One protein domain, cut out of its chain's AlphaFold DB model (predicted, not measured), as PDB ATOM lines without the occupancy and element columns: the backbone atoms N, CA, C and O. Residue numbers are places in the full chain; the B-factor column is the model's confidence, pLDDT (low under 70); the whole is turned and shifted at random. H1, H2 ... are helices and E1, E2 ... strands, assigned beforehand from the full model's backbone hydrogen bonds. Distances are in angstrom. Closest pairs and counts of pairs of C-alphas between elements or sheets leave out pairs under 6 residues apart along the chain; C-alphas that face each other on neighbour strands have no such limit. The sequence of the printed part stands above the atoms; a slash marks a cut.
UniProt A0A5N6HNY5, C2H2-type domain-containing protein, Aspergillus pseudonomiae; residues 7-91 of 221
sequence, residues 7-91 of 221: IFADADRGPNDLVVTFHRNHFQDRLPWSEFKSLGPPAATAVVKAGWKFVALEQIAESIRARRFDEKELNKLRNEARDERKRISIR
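What this domain is: This is residues 7 to 91 of the 221 residues of the protein "C2H2-type domain-containing protein" of Aspergillus pseudonomiae (UniProt A0A5N6HNY5). A small antiparallel sheet of three strands, E1, E2 and E3, forms a wall with helices H1, H2 and H3 packed over one face and the other face bare. The long helix H4 runs past the E1 side of the sheet and lies beside H3 as the second half of a helical hairpin. The printed part has 85 residues, with three named strands and four named helices in the order E1 E2 E3 H1 H2 H3 H4; the sheet's order is E1 - E2 - E3, and the class is mixed, helices and strands. The whole is compact, with a radius of gyration of the C-alphas of 12.4 A and spans of 38 by 27 by 19 A.

Where its parts are: E1 is residues 7 to 13, 18.9 A long, from C-alpha 7 at (-6.465, 11.264, 0.617). E2 is residues 18 to 24, 18.5 A long, and E3 residues 27 to 32, 16.5 A long. H1, residues 33 to 37, is 6.2 A long and H2, residues 41 to 49, 12.3 A. H3, residues 54 to 65, measures 16.8 A, from C-alpha 54 at (1.745, 19.052, -7.640). H4, residues 71 to 90, measures 28.7 A and ends with C-alpha 90 at (8.449, 14.226, 12.096).

How they stand to each other: The strands form a meander, each the antiparallel neighbour of the one before. In the hairpin E1 and E2, at 159 degrees, N 9 and O 21 are within hydrogen-bond range at 2.9 A; in the hairpin E2 and E3, at 155 degrees, N 29 and O 22 are at 2.8 A. H2, H3 and H4 on one face of the sheet make two layers, helices on one face of a sheet. H2 runs across the strands, at 85 degrees to E1 on the local plane, at a height over the sheet of 9.2 A; its closest C-alphas to E1 are those of Ala 46 and Phe 8, 5.2 A apart. H3 runs along the strands, at 19 degrees to E2 on the local plane, at a height of 9.3 A; the closest C-alphas are those of Ala 61 and Leu 18, 5.0 A apart. H1 is on the same face as H2 and H3, at a height of 6.6 A, and lies only just over E3, with 3 of its C-alphas falling on it. H3 and H4 form a helical hairpin: they only just touch, with 3 pairs of C-alphas within 8 A, the closest Ile 60 and Leu 74 at 7.2 A, and run opposite ways at a shallow tilt of 15 degrees. H1 and H4 are apart. In H1, H2, H3 and H4 every O i to N i+4 pair is within hydrogen-bond range.

The domain as a whole: The two C-alphas farthest apart, those of Arg 67 and Arg 91, are 38.1 A apart. The printed part has no cut, and the links between its named elements are tight. The mean pLDDT of the printed part is 83.7; residues 25 to 26 and 88 to 91 are under 70.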
ATOM      1  N   ILE A   7      -7.809  11.670   0.189       82.56
ATOM      2  CA  ILE A   7      -6.465  11.264   0.617       82.56
ATOM      3  C   ILE A   7      -5.714  10.705  -0.585       82.56
ATOM      4  O   ILE A   7      -6.019   9.614  -1.059       82.56
ATOM      5  N   PHE A   8      -4.706  11.433  -1.057       86.94
ATOM      6  CA  PHE A   8      -3.835  10.975  -2.135       86.94
ATOM      7  C   PHE A   8      -2.958   9.813  -1.647       86.94
ATOM      8  O   PHE A   8      -2.326   9.918  -0.591       86.94
ATOM      9  N   ALA A   9      -2.926   8.708  -2.394       85.50
ATOM     10  CA  ALA A   9      -2.158   7.518  -2.035       85.50
ATOM     11  C   ALA A   9      -0.891   7.374  -2.888       85.50
ATOM     12  O   ALA A   9       0.204   7.322  -2.328       85.50
ATOM     13  N   ASP A  10      -1.034   7.334  -4.215       88.88
ATOM     14  CA  ASP A  10       0.079   7.149  -5.155       88.88
ATOM     15  C   ASP A  10      -0.308   7.622  -6.566       88.88
ATOM     16  O   ASP A  10      -1.483   7.881  -6.843       88.88
ATOM     17  N   ALA A  11       0.673   7.694  -7.462       90.38
ATOM     18  CA  ALA A  11       0.464   7.897  -8.887       90.38
ATOM     19  C   ALA A  11       1.246   6.871  -9.714       90.38
ATOM     20  O   ALA A  11       2.400   6.565  -9.419       90.38
ATOM     21  N   ASP A  12       0.611   6.388 -10.778       89.12
ATOM     22  CA  ASP A  12       1.138   5.393 -11.704       89.12
ATOM     23  C   ASP A  12       1.045   5.889 -13.143       89.12
ATOM     24  O   ASP A  12       0.180   6.691 -13.502       89.12
ATOM     25  N   ARG A  13       1.902   5.354 -14.011       88.56
ATOM     26  CA  ARG A  13       1.797   5.591 -15.447       88.56
ATOM     27  C   ARG A  13       0.518   4.948 -15.998       88.56
ATOM     28  O   ARG A  13       0.376   3.725 -15.977       88.56
ATOM     29  N   GLY A  14      -0.380   5.758 -16.550       87.00
ATOM     30  CA  GLY A  14      -1.494   5.282 -17.365       87.00
ATOM     31  C   GLY A  14      -1.161   5.232 -18.861       87.00
ATOM     32  O   GLY A  14      -0.074   5.634 -19.285       87.00
ATOM     33  N   PRO A  15      -2.102   4.745 -19.688       80.88
ATOM     34  CA  PRO A  15      -1.900   4.613 -21.130       80.88
ATOM     35  C   PRO A  15      -1.743   5.965 -21.845       80.88
ATOM     36  O   PRO A  15      -0.924   6.069 -22.754       80.88
ATOM     37  N   ASN A  16      -2.488   6.991 -21.416       84.12
ATOM     38  CA  ASN A  16      -2.518   8.318 -22.054       84.12
ATOM     39  C   ASN A  16      -2.253   9.482 -21.086       84.12
ATOM     40  O   ASN A  16      -1.959  10.588 -21.529       84.12
ATOM     41  N   ASP A  17      -2.373   9.245 -19.783       88.19
ATOM     42  CA  ASP A  17      -2.199  10.243 -18.729       88.19
ATOM     43  C   ASP A  17      -1.640   9.550 -17.479       88.19
ATOM     44  O   ASP A  17      -1.627   8.317 -17.391       88.19
ATOM     45  N   LEU A  18      -1.173  10.327 -16.511       89.94
ATOM     46  CA  LEU A  18      -0.843   9.816 -15.188       89.94
ATOM     47  C   LEU A  18      -2.137   9.370 -14.487       89.94
ATOM     48  O   LEU A  18      -3.142  10.069 -14.545       89.94
ATOM     49  N   VAL A  19      -2.135   8.216 -13.827       92.38
ATOM     50  CA  VAL A  19      -3.286   7.703 -13.070       92.38
ATOM     51  C   VAL A  19      -3.005   7.866 -11.588       92.38
ATOM     52  O   VAL A  19      -2.037   7.325 -11.061       92.38
ATOM     53  N   VAL A  20      -3.870   8.604 -10.905       92.25
ATOM     54  CA  VAL A  20      -3.798   8.831  -9.465       92.25
ATOM     55  C   VAL A  20      -4.650   7.814  -8.743       92.25
ATOM     56  O   VAL A  20      -5.814   7.621  -9.076       92.25
ATOM     57  N   THR A  21      -4.088   7.236  -7.692       91.50
ATOM     58  CA  THR A  21      -4.811   6.438  -6.712       91.50
ATOM     59  C   THR A  21      -5.050   7.286  -5.465       91.50
ATOM     60  O   THR A  21      -4.106   7.805  -4.863       91.50
ATOM     61  N   PHE A  22      -6.305   7.427  -5.047       88.50
ATOM     62  CA  PHE A  22      -6.682   8.210  -3.870       88.50
ATOM     63  C   PHE A  22      -7.855   7.562  -3.134       88.50
ATOM     64  O   PHE A  22      -8.505   6.664  -3.651       88.50
ATOM     65  N   HIS A  23      -8.115   7.998  -1.904       82.50
ATOM     66  CA  HIS A  23      -9.270   7.559  -1.130       82.50
ATOM     67  C   HIS A  23     -10.274   8.694  -0.990       82.50
ATOM     68  O   HIS A  23      -9.891   9.811  -0.630       82.50
ATOM     69  N   ARG A  24     -11.552   8.391  -1.219       80.19
ATOM     70  CA  ARG A  24     -12.692   9.287  -1.016       80.19
ATOM     71  C   ARG A  24     -13.713   8.577  -0.139       80.19
ATOM     72  O   ARG A  24     -14.216   7.520  -0.500       80.19
ATOM     73  N   ASN A  25     -14.009   9.134   1.036       67.75
ATOM     74  CA  ASN A  25     -14.996   8.573   1.975       67.75
ATOM     75  C   ASN A  25     -14.821   7.056   2.233       67.75
ATOM     76  O   ASN A  25     -15.801   6.318   2.254       67.75
ATOM     77  N   HIS A  26     -13.573   6.609   2.429       66.25
ATOM     78  CA  HIS A  26     -13.150   5.210   2.647       66.25
ATOM     79  C   HIS A  26     -13.086   4.291   1.419       66.25
ATOM     80  O   HIS A  26     -12.565   3.185   1.543       66.25
ATOM     81  N   PHE A  27     -13.522   4.738   0.242       74.62
ATOM     82  CA  PHE A  27     -13.353   3.986  -1.000       74.62
ATOM     83  C   PHE A  27     -12.068   4.407  -1.703       74.62
ATOM     84  O   PHE A  27     -11.730   5.590  -1.730       74.62
ATOM     85  N   GLN A  28     -11.333   3.429  -2.227       82.44
ATOM     86  CA  GLN A  28     -10.164   3.672  -3.059       82.44
ATOM     87  C   GLN A  28     -10.630   3.881  -4.499       82.44
ATOM     88  O   GLN A  28     -11.171   2.965  -5.112       82.44
ATOM     89  N   ASP A  29     -10.376   5.070  -5.025       87.31
ATOM     90  CA  ASP A  29     -10.678   5.454  -6.396       87.31
ATOM     91  C   ASP A  29      -9.379   5.622  -7.192       87.31
ATOM     92  O   ASP A  29      -8.302   5.905  -6.648       87.31
ATOM     93  N   ARG A  30      -9.485   5.446  -8.511       90.75
ATOM     94  CA  ARG A  30      -8.408   5.743  -9.456       90.75
ATOM     95  C   ARG A  30      -8.946   6.621 -10.569       90.75
ATOM     96  O   ARG A  30      -9.916   6.243 -11.216       90.75
ATOM     97  N   LEU A  31      -8.306   7.764 -10.793       90.19
ATOM     98  CA  LEU A  31      -8.676   8.698 -11.855       90.19
ATOM     99  C   LEU A  31      -7.439   9.140 -12.643       90.19
ATOM    100  O   LEU A  31      -6.348   9.215 -12.066       90.19
ATOM    101  N   PRO A  32      -7.585   9.465 -13.937       91.31
ATOM    102  CA  PRO A  32      -6.581  10.226 -14.668       91.31
ATOM    103  C   PRO A  32      -6.246  11.536 -13.946       91.31
ATOM    104  O   PRO A  32      -7.102  12.139 -13.297       91.31
ATOM    105  N   TRP A  33      -5.005  11.998 -14.065       89.81
ATOM    106  CA  TRP A  33      -4.523  13.225 -13.435       89.81
ATOM    107  C   TRP A  33      -5.347  14.436 -13.868       89.81
ATOM    108  O   TRP A  33      -5.729  15.251 -13.032       89.81
ATOM    109  N   SER A  34      -5.686  14.517 -15.154       85.94
ATOM    110  CA  SER A  34      -6.605  15.521 -15.702       85.94
ATOM    111  C   SER A  34      -7.947  15.594 -14.958       85.94
ATOM    112  O   SER A  34      -8.334  16.682 -14.540       85.94
ATOM    113  N   GLU A  35      -8.609  14.462 -14.717       87.56
ATOM    114  CA  GLU A  35      -9.890  14.400 -13.994       87.56
ATOM    115  C   GLU A  35      -9.731  14.619 -12.484       87.56
ATOM    116  O   GLU A  35     -10.550  15.281 -11.849       87.56
ATOM    117  N   PHE A  36      -8.651  14.104 -11.889       87.81
ATOM    118  CA  PHE A  36      -8.361  14.301 -10.470       87.81
ATOM    119  C   PHE A  36      -8.173  15.788 -10.131       87.81
ATOM    120  O   PHE A  36      -8.608  16.240  -9.071       87.81
ATOM    121  N   LYS A  37      -7.577  16.574 -11.037       84.69
ATOM    122  CA  LYS A  37      -7.448  18.032 -10.882       84.69
ATOM    123  C   LYS A  37      -8.791  18.755 -10.887       84.69
ATOM    124  O   LYS A  37      -8.946  19.727 -10.154       84.69
ATOM    125  N   SER A  38      -9.763  18.266 -11.654       84.44
ATOM    126  CA  SER A  38     -11.114  18.837 -11.706       84.44
ATOM    127  C   SER A  38     -11.880  18.703 -10.385       84.44
ATOM    128  O   SER A  38     -12.893  19.365 -10.204       84.44
ATOM    129  N   LEU A  39     -11.388  17.908  -9.425       81.12
ATOM    130  CA  LEU A  39     -11.917  17.870  -8.053       81.12
ATOM    131  C   LEU A  39     -11.566  19.131  -7.235       81.12
ATOM    132  O   LEU A  39     -12.036  19.282  -6.105       81.12
ATOM    133  N   GLY A  40     -10.729  20.017  -7.778       79.38
ATOM    134  CA  GLY A  40     -10.470  21.345  -7.235       79.38
ATOM    135  C   GLY A  40      -9.507  21.378  -6.036       79.38
ATOM    136  O   GLY A  40      -8.694  20.467  -5.832       79.38
ATOM    137  N   PRO A  41      -9.579  22.435  -5.202       77.94
ATOM    138  CA  PRO A  41      -8.650  22.668  -4.089       77.94
ATOM    139  C   PRO A  41      -8.464  21.499  -3.095       77.94
ATOM    140  O   PRO A  41      -7.340  21.307  -2.603       77.94
ATOM    141  N   PRO A  42      -9.489  20.673  -2.788       80.19
ATOM    142  CA  PRO A  42      -9.321  19.497  -1.933       80.19
ATOM    143  C   PRO A  42      -8.317  18.472  -2.484       80.19
ATOM    144  O   PRO A  42      -7.537  17.907  -1.715       80.19
ATOM    145  N   ALA A  43      -8.287  18.266  -3.803       81.88
ATOM    146  CA  ALA A  43      -7.373  17.329  -4.451       81.88
ATOM    147  C   ALA A  43      -5.925  17.835  -4.433       81.88
ATOM    148  O   ALA A  43      -5.018  17.098  -4.037       81.88
ATOM    149  N   ALA A  44      -5.706  19.117  -4.745       82.19
ATOM    150  CA  ALA A  44      -4.384  19.739  -4.646       82.19
ATOM    151  C   ALA A  44      -3.828  19.670  -3.210       82.19
ATOM    152  O   ALA A  44      -2.672  19.304  -2.988       82.19
ATOM    153  N   THR A  45      -4.682  19.929  -2.215       81.81
ATOM    154  CA  THR A  45      -4.316  19.818  -0.794       81.81
ATOM    155  C   THR A  45      -3.918  18.388  -0.416       81.81
ATOM    156  O   THR A  45      -2.974  18.188   0.354       81.81
ATOM    157  N   ALA A  46      -4.619  17.382  -0.946       85.81
ATOM    158  CA  ALA A  46      -4.333  15.978  -0.675       85.81
ATOM    159  C   ALA A  46      -2.956  15.547  -1.216       85.81
ATOM    160  O   ALA A  46      -2.223  14.856  -0.507       85.81
ATOM    161  N   VAL A  47      -2.580  16.007  -2.415       86.38
ATOM    162  CA  VAL A  47      -1.262  15.757  -3.037       86.38
ATOM    163  C   VAL A  47      -0.136  16.285  -2.145       86.38
ATOM    164  O   VAL A  47       0.783  15.543  -1.795       86.38
ATOM    165  N   VAL A  48      -0.248  17.543  -1.707       84.00
ATOM    166  CA  VAL A  48       0.765  18.190  -0.857       84.00
ATOM    167  C   VAL A  48       0.872  17.494   0.501       84.00
ATOM    168  O   VAL A  48       1.975  17.217   0.969       84.00
ATOM    169  N   LYS A  49      -0.258  17.134   1.125       80.38
ATOM    170  CA  LYS A  49      -0.261  16.378   2.393       80.38
ATOM    171  C   LYS A  49       0.394  15.002   2.269       80.38
ATOM    172  O   LYS A  49       0.985  14.523   3.235       80.38
ATOM    173  N   ALA A  50       0.292  14.366   1.106       82.44
ATOM    174  CA  ALA A  50       0.960  13.100   0.831       82.44
ATOM    175  C   ALA A  50       2.471  13.255   0.557       82.44
ATOM    176  O   ALA A  50       3.150  12.243   0.392       82.44
ATOM    177  N   GLY A  51       2.999  14.488   0.554       82.88
ATOM    178  CA  GLY A  51       4.410  14.809   0.321       82.88
ATOM    179  C   GLY A  51       4.770  14.992  -1.155       82.88
ATOM    180  O   GLY A  51       5.932  15.222  -1.478       82.88
ATOM    181  N   TRP A  52       3.797  14.898  -2.061       87.38
ATOM    182  CA  TRP A  52       4.032  15.020  -3.495       87.38
ATOM    183  C   TRP A  52       4.035  16.485  -3.940       87.38
ATOM    184  O   TRP A  52       3.325  17.333  -3.397       87.38
ATOM    185  N   LYS A  53       4.816  16.785  -4.981       84.94
ATOM    186  CA  LYS A  53       4.857  18.109  -5.608       84.94
ATOM    187  C   LYS A  53       3.864  18.145  -6.765       84.94
ATOM    188  O   LYS A  53       4.094  17.498  -7.783       84.94
ATOM    189  N   PHE A  54       2.799  18.931  -6.626       81.75
ATOM    190  CA  PHE A  54       1.745  19.052  -7.640       81.75
ATOM    191  C   PHE A  54       2.298  19.408  -9.031       81.75
ATOM    192  O   PHE A  54       1.992  18.734 -10.008       81.75
ATOM    193  N   VAL A  55       3.198  20.396  -9.104       83.56
ATOM    194  CA  VAL A  55       3.849  20.819 -10.360       83.56
ATOM    195  C   VAL A  55       4.671  19.693 -10.995       83.56
ATOM    196  O   VAL A  55       4.687  19.554 -12.211       83.56
ATOM    197  N   ALA A  56       5.330  18.857 -10.189       85.75
ATOM    198  CA  ALA A  56       6.118  17.748 -10.719       85.75
ATOM    199  C   ALA A  56       5.225  16.635 -11.290       85.75
ATOM    200  O   ALA A  56       5.558  16.047 -12.313       85.75
ATOM    201  N   LEU A  57       4.068  16.373 -10.670       86.75
ATOM    202  CA  LEU A  57       3.079  15.440 -11.216       86.75
ATOM    203  C   LEU A  57       2.490  15.944 -12.542       86.75
ATOM    204  O   LEU A  57       2.315  15.145 -13.460       86.75
ATOM    205  N   GLU A  58       2.271  17.257 -12.679       87.75
ATOM    206  CA  GLU A  58       1.851  17.868 -13.948       87.75
ATOM    207  C   GLU A  58       2.884  17.638 -15.060       87.75
ATOM    208  O   GLU A  58       2.528  17.176 -16.143       87.75
ATOM    209  N   GLN A  59       4.168  17.869 -14.778       86.50
ATOM    210  CA  GLN A  59       5.256  17.652 -15.742       86.50
ATOM    211  C   GLN A  59       5.361  16.188 -16.186       86.50
ATOM    212  O   GLN A  59       5.607  15.897 -17.360       86.50
ATOM    213  N   ILE A  60       5.139  15.247 -15.265       88.44
ATOM    214  CA  ILE A  60       5.091  13.820 -15.595       88.44
ATOM    215  C   ILE A  60       3.880  13.505 -16.478       88.44
ATOM    216  O   ILE A  60       4.026  12.814 -17.485       88.44
ATOM    217  N   ALA A  61       2.698  14.024 -16.142       88.38
ATOM    218  CA  ALA A  61       1.487  13.843 -16.942       88.38
ATOM    219  C   ALA A  61       1.654  14.403 -18.367       88.38
ATOM    220  O   ALA A  61       1.271  13.764 -19.349       88.38
ATOM    221  N   GLU A  62       2.273  15.575 -18.511       87.88
ATOM    222  CA  GLU A  62       2.657  16.148 -19.808       87.88
ATOM    223  C   GLU A  62       3.655  15.263 -20.559       87.88
ATOM    224  O   GLU A  62       3.486  15.017 -21.753       87.88
ATOM    225  N   SER A  63       4.653  14.715 -19.866       88.19
ATOM    226  CA  SER A  63       5.649  13.820 -20.464       88.19
ATOM    227  C   SER A  63       5.039  12.500 -20.948       88.19
ATOM    228  O   SER A  63       5.440  11.986 -21.997       88.19
ATOM    229  N   ILE A  64       4.037  11.965 -20.240       88.06
ATOM    230  CA  ILE A  64       3.256  10.795 -20.675       88.06
ATOM    231  C   ILE A  64       2.478  11.130 -21.949       88.06
ATOM    232  O   ILE A  64       2.604  10.408 -22.941       88.06
ATOM    233  N   ARG A  65       1.756  12.259 -21.963       85.62
ATOM    234  CA  ARG A  65       1.014  12.740 -23.143       85.62
ATOM    235  C   ARG A  65       1.930  12.973 -24.347       85.62
ATOM    236  O   ARG A  65       1.583  12.611 -25.469       85.62
ATOM    237  N   ALA A  66       3.134  13.493 -24.114       86.75
ATOM    238  CA  ALA A  66       4.162  13.707 -25.130       86.75
ATOM    239  C   ALA A  66       4.923  12.426 -25.536       86.75
ATOM    240  O   ALA A  66       5.811  12.496 -26.387       86.75
ATOM    241  N   ARG A  67       4.607  11.263 -24.942       85.56
ATOM    242  CA  ARG A  67       5.300   9.971 -25.134       85.56
ATOM    243  C   ARG A  67       6.805  10.004 -24.821       85.56
ATOM    244  O   ARG A  67       7.561   9.194 -25.350       85.56
ATOM    245  N   ARG A  68       7.237  10.917 -23.948       87.31
ATOM    246  CA  ARG A  68       8.635  11.097 -23.503       87.31
ATOM    247  C   ARG A  68       8.878  10.658 -22.056       87.31
ATOM    248  O   ARG A  68       9.920  10.955 -21.494       87.31
ATOM    249  N   PHE A  69       7.908   9.986 -21.451       85.19
ATOM    250  CA  PHE A  69       7.951   9.598 -20.047       85.19
ATOM    251  C   PHE A  69       9.106   8.640 -19.711       85.19
ATOM    252  O   PHE A  69       9.252   7.593 -20.350       85.19
ATOM    253  N   ASP A  70       9.837   8.964 -18.642       83.06
ATOM    254  CA  ASP A  70      10.811   8.089 -17.990       83.06
ATOM    255  C   ASP A  70      10.283   7.613 -16.625       83.06
ATOM    256  O   ASP A  70      10.022   8.392 -15.707       83.06
ATOM    257  N   GLU A  71      10.183   6.293 -16.466       85.00
ATOM    258  CA  GLU A  71       9.761   5.634 -15.226       85.00
ATOM    259  C   GLU A  71      10.698   5.958 -14.045       85.00
ATOM    260  O   GLU A  71      10.288   5.939 -12.879       85.00
ATOM    261  N   LYS A  72      11.966   6.290 -14.317       86.81
ATOM    262  CA  LYS A  72      12.917   6.700 -13.277       86.81
ATOM    263  C   LYS A  72      12.534   8.032 -12.639       86.81
ATOM    264  O   LYS A  72      12.746   8.191 -11.436       86.81
ATOM    265  N   GLU A  73      11.951   8.963 -13.394       86.31
ATOM    266  CA  GLU A  73      11.512  10.256 -12.861       86.31
ATOM    267  C   GLU A  73      10.330  10.087 -11.903       86.31
ATOM    268  O   GLU A  73      10.344  10.646 -10.804       86.31
ATOM    269  N   LEU A  74       9.359   9.234 -12.253       87.56
ATOM    270  CA  LEU A  74       8.231   8.922 -11.372       87.56
ATOM    271  C   LEU A  74       8.692   8.218 -10.087       87.56
ATOM    272  O   LEU A  74       8.272   8.584  -8.990       87.56
ATOM    273  N   ASN A  75       9.617   7.260 -10.192       87.31
ATOM    274  CA  ASN A  75      10.178   6.589  -9.017       87.31
ATOM    275  C   ASN A  75      10.997   7.533  -8.129       87.31
ATOM    276  O   ASN A  75      10.925   7.442  -6.900       87.31
ATOM    277  N   LYS A  76      11.747   8.468  -8.723       88.81
ATOM    278  CA  LYS A  76      12.445   9.523  -7.980       88.81
ATOM    279  C   LYS A  76      11.449  10.389  -7.209       88.81
ATOM    280  O   LYS A  76      11.638  10.585  -6.011       88.81
ATOM    281  N   LEU A  77      10.369  10.833  -7.854       88.19
ATOM    282  CA  LEU A  77       9.314  11.613  -7.200       88.19
ATOM    283  C   LEU A  77       8.623  10.840  -6.078       88.19
ATOM    284  O   LEU A  77       8.370  11.413  -5.022       88.19
ATOM    285  N   ARG A  78       8.385   9.537  -6.254       88.62
ATOM    286  CA  ARG A  78       7.821   8.676  -5.207       88.62
ATOM    287  C   ARG A  78       8.729   8.601  -3.977       88.62
ATOM    288  O   ARG A  78       8.248   8.667  -2.844       88.62
ATOM    289  N   ASN A  79      10.042   8.493  -4.184       86.31
ATOM    290  CA  ASN A  79      11.020   8.506  -3.096       86.31
ATOM    291  C   ASN A  79      11.095   9.880  -2.416       86.31
ATOM    292  O   ASN A  79      11.015   9.950  -1.191       86.31
ATOM    293  N   GLU A  80      11.150  10.968  -3.193       87.31
ATOM    294  CA  GLU A  80      11.101  12.336  -2.659       87.31
ATOM    295  C   GLU A  80       9.835  12.569  -1.829       87.31
ATOM    296  O   GLU A  80       9.919  13.107  -0.728       87.31
ATOM    297  N   ALA A  81       8.678  12.113  -2.312       85.75
ATOM    298  CA  ALA A  81       7.411  12.240  -1.607       85.75
ATOM    299  C   ALA A  81       7.390  11.430  -0.309       85.75
ATOM    300  O   ALA A  81       6.889  11.902   0.709       85.75
ATOM    301  N   ARG A  82       7.979  10.228  -0.300       84.12
ATOM    302  CA  ARG A  82       8.124   9.421   0.918       84.12
ATOM    303  C   ARG A  82       9.011  10.117   1.951       84.12
ATOM    304  O   ARG A  82       8.671  10.112   3.135       84.12
ATOM    305  N   ASP A  83      10.116  10.719   1.524       82.81
ATOM    306  CA  ASP A  83      11.028  11.443   2.412       82.81
ATOM    307  C   ASP A  83      10.437  12.768   2.899       82.81
ATOM    308  O   ASP A  83      10.605  13.128   4.065       82.81
ATOM    309  N   GLU A  84       9.692  13.472   2.049       79.31
ATOM    310  CA  GLU A  84       8.960  14.677   2.431       79.31
ATOM    311  C   GLU A  84       7.820  14.339   3.394       79.31
ATOM    312  O   GLU A  84       7.675  14.974   4.429       79.31
ATOM    313  N   ARG A  85       7.072  13.261   3.150       76.81
ATOM    314  CA  ARG A  85       6.030  12.784   4.067       76.81
ATOM    315  C   ARG A  85       6.600  12.393   5.428       76.81
ATOM    316  O   ARG A  85       5.991  12.705   6.449       76.81
ATOM    317  N   LYS A  86       7.778  11.758   5.472       76.69
ATOM    318  CA  LYS A  86       8.506  11.520   6.730       76.69
ATOM    319  C   LYS A  86       8.888  12.840   7.400       76.69
ATOM    320  O   LYS A  86       8.671  12.976   8.599       76.69
ATOM    321  N   ARG A  87       9.388  13.829   6.651       70.12
ATOM    322  CA  ARG A  87       9.689  15.171   7.183       70.12
ATOM    323  C   ARG A  87       8.450  15.867   7.743       70.12
ATOM    324  O   ARG A  87       8.522  16.370   8.857       70.12
ATOM    325  N   ILE A  88       7.325  15.834   7.035       67.00
ATOM    326  CA  ILE A  88       6.030  16.379   7.472       67.00
ATOM    327  C   ILE A  88       5.519  15.641   8.716       67.00
ATOM    328  O   ILE A  88       4.973  16.265   9.617       67.00
ATOM    329  N   SER A  89       5.716  14.322   8.799       64.44
ATOM    330  CA  SER A  89       5.301  13.519   9.955       64.44
ATOM    331  C   SER A  89       6.184  13.728  11.191       64.44
ATOM    332  O   SER A  89       5.696  13.568  12.307       64.44
ATOM    333  N   ILE A  90       7.476  14.020  11.009       58.59
ATOM    334  CA  ILE A  90       8.449  14.226  12.096       58.59
ATOM    335  C   ILE A  90       8.429  15.682  12.579       58.59
ATOM    336  O   ILE A  90       8.605  15.951  13.769       58.59
ATOM    337  N   ARG A  91       8.191  16.639  11.678       54.66
ATOM    338  CA  ARG A  91       7.984  18.040  12.040       54.66
ATOM    339  C   ARG A  91       6.617  18.169  12.712       54.66
ATOM    340  O   ARG A  91       5.579  18.047  12.071       54.66
TER     341      ARG A  91